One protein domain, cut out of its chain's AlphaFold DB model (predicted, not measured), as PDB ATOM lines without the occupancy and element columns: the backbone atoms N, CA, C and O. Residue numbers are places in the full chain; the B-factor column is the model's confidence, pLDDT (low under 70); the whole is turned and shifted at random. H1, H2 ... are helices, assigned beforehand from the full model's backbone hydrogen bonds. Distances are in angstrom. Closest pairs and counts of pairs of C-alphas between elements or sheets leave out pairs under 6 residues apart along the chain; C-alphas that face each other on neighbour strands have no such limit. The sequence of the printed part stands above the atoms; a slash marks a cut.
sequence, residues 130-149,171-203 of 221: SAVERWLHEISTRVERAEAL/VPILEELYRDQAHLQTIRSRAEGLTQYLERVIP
ATOM      1  N   SER A 130     -35.040-176.584 -33.340       85.50
ATOM      2  CA  SER A 130     -34.853-177.250 -34.643       85.50
ATOM      3  C   SER A 130     -36.073-178.041 -35.141       85.50
ATOM      4  O   SER A 130     -36.232-178.279 -36.339       85.50
ATOM      5  N   ALA A 131     -36.960-178.458 -34.233       88.75
ATOM      6  CA  ALA A 131     -38.246-179.055 -34.581       88.75
ATOM      7  C   ALA A 131     -39.192-178.051 -35.264       88.75
ATOM      8  O   ALA A 131     -39.848-178.404 -36.240       88.75
ATOM      9  N   VAL A 132     -39.234-176.806 -34.781       91.94
ATOM     10  CA  VAL A 132     -40.035-175.716 -35.357       91.94
ATOM     11  C   VAL A 132     -39.461-175.299 -36.706       91.94
ATOM     12  O   VAL A 132     -40.216-175.167 -37.661       91.94
ATOM     13  N   GLU A 133     -38.140-175.159 -36.816       92.94
ATOM     14  CA  GLU A 133     -37.486-174.809 -38.084       92.94
ATOM     15  C   GLU A 133     -37.721-175.862 -39.167       92.94
ATOM     16  O   GLU A 133     -38.122-175.529 -40.281       92.94
ATOM     17  N   ARG A 134     -37.541-177.147 -38.831       96.69
ATOM     18  CA  ARG A 134     -37.817-178.253 -39.756       96.69
ATOM     19  C   ARG A 134     -39.276-178.253 -40.202       96.69
ATOM     20  O   ARG A 134     -39.546-178.389 -41.390       96.69
ATOM     21  N   TRP A 135     -40.204-178.065 -39.269       95.75
ATOM     22  CA  TRP A 135     -41.629-178.008 -39.579       95.75
ATOM     23  C   TRP A 135     -41.982-176.828 -40.500       95.75
ATOM     24  O   TRP A 135     -42.711-177.004 -41.477       95.75
ATOM     25  N   LEU A 136     -41.424-175.637 -40.249       96.44
ATOM     26  CA  LEU A 136     -41.595-174.477 -41.130       96.44
ATOM     27  C   LEU A 136     -41.012-174.739 -42.525       96.44
ATOM     28  O   LEU A 136     -41.643-174.401 -43.522       96.44
ATOM     29  N   HIS A 137     -39.855-175.395 -42.608       96.50
ATOM     30  CA  HIS A 137     -39.240-175.775 -43.878       96.50
ATOM     31  C   HIS A 137     -40.095-176.775 -44.681       96.50
ATOM     32  O   HIS A 137     -40.220-176.648 -45.901       96.50
ATOM     33  N   GLU A 138     -40.737-177.736 -44.013       96.94
ATOM     34  CA  GLU A 138     -41.679-178.675 -44.642       96.94
ATOM     35  C   GLU A 138     -42.921-177.966 -45.202       96.94
ATOM     36  O   GLU A 138     -43.426-178.347 -46.262       96.94
ATOM     37  N   ILE A 139     -43.419-176.928 -44.520       96.31
ATOM     38  CA  ILE A 139     -44.506-176.083 -45.035       96.31
ATOM     39  C   ILE A 139     -44.035-175.298 -46.261       96.31
ATOM     40  O   ILE A 139     -44.709-175.340 -47.288       96.31
ATOM     41  N   SER A 140     -42.872-174.642 -46.195       95.00
ATOM     42  CA  SER A 140     -42.318-173.898 -47.336       95.00
ATOM     43  C   SER A 140     -42.160-174.791 -48.565       95.00
ATOM     44  O   SER A 140     -42.638-174.442 -49.640       95.00
ATOM     45  N   THR A 141     -41.618-175.998 -48.390       94.50
ATOM     46  CA  THR A 141     -41.486-176.987 -49.473       94.50
ATOM     47  C   THR A 141     -42.842-177.354 -50.090       94.50
ATOM     48  O   THR A 141     -42.959-177.520 -51.308       94.50
ATOM     49  N   ARG A 142     -43.900-177.487 -49.275       92.31
ATOM     50  CA  ARG A 142     -45.258-177.778 -49.770       92.31
ATOM     51  C   ARG A 142     -45.872-176.598 -50.521       92.31
ATOM     52  O   ARG A 142     -46.518-176.824 -51.544       92.31
ATOM     53  N   VAL A 143     -45.632-175.367 -50.071       91.12
ATOM     54  CA  VAL A 143     -46.053-174.143 -50.771       91.12
ATOM     55  C   VAL A 143     -45.340-174.020 -52.117       91.12
ATOM     56  O   VAL A 143     -46.010-173.901 -53.138       91.12
ATOM     57  N   GLU A 144     -44.015-174.172 -52.153       89.44
ATOM     58  CA  GLU A 144     -43.219-174.146 -53.389       89.44
ATOM     59  C   GLU A 144     -43.686-175.211 -54.392       89.44
ATOM     60  O   GLU A 144     -43.830-174.951 -55.588       89.44
ATOM     61  N   ARG A 145     -43.999-176.421 -53.908       85.81
ATOM     62  CA  ARG A 145     -44.568-177.487 -54.741       85.81
ATOM     63  C   ARG A 145     -45.936-177.103 -55.308       85.81
ATOM     64  O   ARG A 145     -46.217-177.413 -56.465       85.81
ATOM     65  N   ALA A 146     -46.795-176.467 -54.516       83.44
ATOM     66  CA  ALA A 146     -48.106-176.015 -54.971       83.44
ATOM     67  C   ALA A 146     -48.002-174.867 -55.989       83.44
ATOM     68  O   ALA A 146     -48.738-174.858 -56.977       83.44
ATOM     69  N   GLU A 147     -47.058-173.947 -55.800       82.69
ATOM     70  CA  GLU A 147     -46.745-172.883 -56.758       82.69
ATOM     71  C   GLU A 147     -46.235-173.463 -58.083       82.69
ATOM     72  O   GLU A 147     -46.756-173.119 -59.143       82.69
ATOM     73  N   ALA A 148     -45.315-174.433 -58.039       80.88
ATOM     74  CA  ALA A 148     -44.821-175.122 -59.233       80.88
ATOM     75  C   ALA A 148     -45.943-175.829 -60.022       80.88
ATOM     76  O   ALA A 148     -45.915-175.855 -61.252       80.88
ATOM     77  N   LEU A 149     -46.953-176.368 -59.328       76.00
ATOM     78  CA  LEU A 149     -48.143-176.975 -59.942       76.00
ATOM     79  C   LEU A 149     -49.145-175.946 -60.489       76.00
ATOM     80  O   LEU A 149     -49.955-176.292 -61.347       76.00
ATOM     81  N   VAL A 171     -56.722-182.400 -55.113       66.38
ATOM     82  CA  VAL A 171     -57.440-182.173 -53.840       66.38
ATOM     83  C   VAL A 171     -56.571-182.433 -52.592       66.38
ATOM     84  O   VAL A 171     -56.608-181.595 -51.692       66.38
ATOM     85  N   PRO A 172     -55.709-183.474 -52.546       74.06
ATOM     86  CA  PRO A 172     -54.827-183.706 -51.399       74.06
ATOM     87  C   PRO A 172     -53.876-182.542 -51.068       74.06
ATOM     88  O   PRO A 172     -53.630-182.270 -49.899       74.06
ATOM     89  N   ILE A 173     -53.375-181.812 -52.073       82.31
ATOM     90  CA  ILE A 173     -52.460-180.679 -51.844       82.31
ATOM     91  C   ILE A 173     -53.212-179.483 -51.255       82.31
ATOM     92  O   ILE A 173     -52.686-178.800 -50.381       82.31
ATOM     93  N   LEU A 174     -54.453-179.237 -51.685       83.25
ATOM     94  CA  LEU A 174     -55.256-178.151 -51.120       83.25
ATOM     95  C   LEU A 174     -55.599-178.408 -49.651       83.25
ATOM     96  O   LEU A 174     -55.504-177.493 -48.841       83.25
ATOM     97  N   GLU A 175     -55.962-179.640 -49.292       85.44
ATOM     98  CA  GLU A 175     -56.237-180.003 -47.898       85.44
ATOM     99  C   GLU A 175     -55.010-179.811 -46.997       85.44
ATOM    100  O   GLU A 175     -55.134-179.307 -45.878       85.44
ATOM    101  N   GLU A 176     -53.822-180.166 -47.491       86.75
ATOM    102  CA  GLU A 176     -52.560-179.925 -46.790       86.75
ATOM    103  C   GLU A 176     -52.285-178.428 -46.597       86.75
ATOM    104  O   GLU A 176     -51.947-178.020 -45.487       86.75
ATOM    105  N   LEU A 177     -52.504-177.599 -47.622       91.12
ATOM    106  CA  LEU A 177     -52.316-176.147 -47.524       91.12
ATOM    107  C   LEU A 177     -53.320-175.480 -46.580       91.12
ATOM    108  O   LEU A 177     -52.939-174.607 -45.803       91.12
ATOM    109  N   TYR A 178     -54.587-175.900 -46.593       89.12
ATOM    110  CA  TYR A 178     -55.580-175.402 -45.635       89.12
ATOM    111  C   TYR A 178     -55.210-175.775 -44.197       89.12
ATOM    112  O   TYR A 178     -55.355-174.957 -43.284       89.12
ATOM    113  N   ARG A 179     -54.697-176.993 -43.987       91.25
ATOM    114  CA  ARG A 179     -54.198-177.434 -42.680       91.25
ATOM    115  C   ARG A 179     -53.004-176.594 -42.232       91.25
ATOM    116  O   ARG A 179     -52.988-176.130 -41.094       91.25
ATOM    117  N   ASP A 180     -52.045-176.353 -43.119       95.12
ATOM    118  CA  ASP A 180     -50.871-175.529 -42.823       95.12
ATOM    119  C   ASP A 180     -51.255-174.088 -42.509       95.12
ATOM    120  O   ASP A 180     -50.790-173.527 -41.519       95.12
ATOM    121  N   GLN A 181     -52.168-173.507 -43.288       96.56
ATOM    122  CA  GLN A 181     -52.700-172.173 -43.036       96.56
ATOM    123  C   GLN A 181     -53.354-172.091 -41.650       96.56
ATOM    124  O   GLN A 181     -53.070-171.161 -40.893       96.56
ATOM    125  N   ALA A 182     -54.196-173.060 -41.284       93.25
ATOM    126  CA  ALA A 182     -54.840-173.101 -39.972       93.25
ATOM    127  C   ALA A 182     -53.818-173.226 -38.827       93.25
ATOM    128  O   ALA A 182     -53.935-172.546 -37.801       93.25
ATOM    129  N   HIS A 183     -52.783-174.051 -39.006       91.69
ATOM    130  CA  HIS A 183     -51.701-174.193 -38.033       91.69
ATOM    131  C   HIS A 183     -50.890-172.900 -37.883       91.69
ATOM    132  O   HIS A 183     -50.665-172.452 -36.758       91.69
ATOM    133  N   LEU A 184     -50.512-172.252 -38.987       96.62
ATOM    134  CA  LEU A 184     -49.776-170.987 -38.964       96.62
ATOM    135  C   LEU A 184     -50.583-169.864 -38.299       96.62
ATOM    136  O   LEU A 184     -50.034-169.117 -37.491       96.62
ATOM    137  N   GLN A 185     -51.892-169.775 -38.556       93.44
ATOM    138  CA  GLN A 185     -52.771-168.806 -37.884       93.44
ATOM    139  C   GLN A 185     -52.872-169.059 -36.373       93.44
ATOM    140  O   GLN A 185     -52.866-168.121 -35.572       93.44
ATOM    141  N   THR A 186     -52.911-170.330 -35.971       94.94
ATOM    142  CA  THR A 186     -52.919-170.720 -34.555       94.94
ATOM    143  C   THR A 186     -51.616-170.315 -33.866       94.94
ATOM    144  O   THR A 186     -51.645-169.719 -32.787       94.94
ATOM    145  N   ILE A 187     -50.469-170.596 -34.491       96.44
ATOM    146  CA  ILE A 187     -49.154-170.213 -33.957       96.44
ATOM    147  C   ILE A 187     -49.024-168.699 -33.878       96.44
ATOM    148  O   ILE A 187     -48.602-168.200 -32.839       96.44
ATOM    149  N   ARG A 188     -49.443-167.972 -34.917       97.19
ATOM    150  CA  ARG A 188     -49.459-166.507 -34.923       97.19
ATOM    151  C   ARG A 188     -50.233-165.951 -33.730       97.19
ATOM    152  O   ARG A 188     -49.674-165.192 -32.947       97.19
ATOM    153  N   SER A 189     -51.482-166.382 -33.556       93.25
ATOM    154  CA  SER A 189     -52.346-165.906 -32.465       93.25
ATOM    155  C   SER A 189     -51.724-166.178 -31.092       93.25
ATOM    156  O   SER A 189     -51.790-165.358 -30.179       93.25
ATOM    157  N   ARG A 190     -51.085-167.343 -30.938       96.31
ATOM    158  CA  ARG A 190     -50.416-167.723 -29.692       96.31
ATOM    159  C   ARG A 190     -49.136-166.926 -29.452       96.31
ATOM    160  O   ARG A 190     -48.896-166.536 -28.314       96.31
ATOM    161  N   ALA A 191     -48.333-166.694 -30.486       94.88
ATOM    162  CA  ALA A 191     -47.134-165.870 -30.403       94.88
ATOM    163  C   ALA A 191     -47.493-164.430 -30.016       94.88
ATOM    164  O   ALA A 191     -46.930-163.915 -29.059       94.88
ATOM    165  N   GLU A 192     -48.503-163.836 -30.659       95.69
ATOM    166  CA  GLU A 192     -49.017-162.498 -30.327       95.69
ATOM    167  C   GLU A 192     -49.489-162.414 -28.865       95.69
ATOM    168  O   GLU A 192     -49.106-161.498 -28.136       95.69
ATOM    169  N   GLY A 193     -50.262-163.399 -28.398       92.69
ATOM    170  CA  GLY A 193     -50.703-163.454 -27.003       92.69
ATOM    171  C   GLY A 193     -49.547-163.596 -26.004       92.69
ATOM    172  O   GLY A 193     -49.588-163.005 -24.924       92.69
ATOM    173  N   LEU A 194     -48.500-164.348 -26.356       93.81
ATOM    174  CA  LEU A 194     -47.295-164.470 -25.531       93.81
ATOM    175  C   LEU A 194     -46.500-163.165 -25.502       93.81
ATOM    176  O   LEU A 194     -46.071-162.771 -24.422       93.81
ATOM    177  N   THR A 195     -46.358-162.467 -26.628       93.25
ATOM    178  CA  THR A 195     -45.709-161.150 -26.683       93.25
ATOM    179  C   THR A 195     -46.424-160.155 -25.772       93.25
ATOM    180  O   THR A 195     -45.791-159.591 -24.887       93.25
ATOM    181  N   GLN A 196     -47.750-160.035 -25.878       90.06
ATOM    182  CA  GLN A 196     -48.546-159.152 -25.011       90.06
ATOM    183  C   GLN A 196     -48.428-159.521 -23.527       90.06
ATOM    184  O   GLN A 196     -48.392-158.664 -22.643       90.06
ATOM    185  N   TYR A 197     -48.380-160.820 -23.222       89.88
ATOM    186  CA  TYR A 197     -48.172-161.281 -21.856       89.88
ATOM    187  C   TYR A 197     -46.784-160.892 -21.335       89.88
ATOM    188  O   TYR A 197     -46.678-160.432 -20.198       89.88
ATOM    189  N   LEU A 198     -45.739-161.061 -22.149       90.94
ATOM    190  CA  LEU A 198     -44.369-160.701 -21.794       90.94
ATOM    191  C   LEU A 198     -44.214-159.191 -21.608       90.94
ATOM    192  O   LEU A 198     -43.642-158.793 -20.602       90.94
ATOM    193  N   GLU A 199     -44.797-158.370 -22.480       88.00
ATOM    194  CA  GLU A 199     -44.837-156.902 -22.340       88.00
ATOM    195  C   GLU A 199     -45.489-156.462 -21.023       88.00
ATOM    196  O   GLU A 199     -45.097-155.473 -20.416       88.00
ATOM    197  N   ARG A 200     -46.475-157.219 -20.537       86.25
ATOM    198  CA  ARG A 200     -47.127-156.936 -19.255       86.25
ATOM    199  C   ARG A 200     -46.302-157.380 -18.044       86.25
ATOM    200  O   ARG A 200     -46.458-156.814 -16.963       86.25
ATOM    201  N   VAL A 201     -45.521-158.452 -18.175       84.81
ATOM    202  CA  VAL A 201     -44.813-159.097 -17.052       84.81
ATOM    203  C   VAL A 201     -43.387-158.585 -16.897       84.81
ATOM    204  O   VAL A 201     -42.897-158.490 -15.771       84.81
ATOM    205  N   ILE A 202     -42.720-158.267 -18.001       79.50
ATOM    206  CA  ILE A 202     -41.385-157.687 -18.013       79.50
ATOM    207  C   ILE A 202     -41.576-156.165 -17.934       79.50
ATOM    208  O   ILE A 202     -42.050-155.585 -18.906       79.50
ATOM    209  N   PRO A 203     -41.266-155.503 -16.802       60.62
ATOM    210  CA  PRO A 203     -41.295-154.045 -16.755       60.62
ATOM    211  C   PRO A 203     -40.301-153.483 -17.774       60.62
ATOM    212  O   PRO A 203     -39.261-154.106 -18.014       60.62
TER     213      PRO A 203
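This is residues 130 to 149 and 171 to 203 of the 221 residues of an uncharacterized protein of Haloquadratum sp. J07HQX50 (UniProt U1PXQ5). A long helix, H2, has a shorter helix, H1, slanting past the part near its beginning and running the opposite way, with few contacts between them. The long axis runs mostly along H2, whose residues 185 to 201 stick out free with 202 and 203. The printed part has 53 residues, with two named helices in the order H1, H2 and no named strand: all helix. It is only just loose, close to extended, with a radius of gyration of the C-alphas of 14.9 A and spans of 49 by 22 by 15 A.

Find C-alpha 130 at (-34.853, -177.250, -34.643); from there H1, residues 130 to 149, runs 28.6 A. Past the cut, H2, residues 171 to 201, runs 45.2 A to C-alpha 201 at (-44.813, -159.097, -17.052).

Look at Ile 139 and Asp 180, whose C-alphas, 6.8 A apart, are the closest of H1 and H2. The helices touch, H1 with residues 139 to 146 alone and H2 with 173 to 180 alone. They run opposite ways at a steep tilt of 40 degrees. In H1 and H2 every O i to N i+4 pair is within hydrogen-bond range.

The farthest C-alphas, of Leu 149 and Pro 203, are 49.4 A apart. Residues 150 to 170 are not printed; C-alphas 149 and 171 are 12.3 A apart across the cut. Residues 171 and 203 have pLDDT under 70.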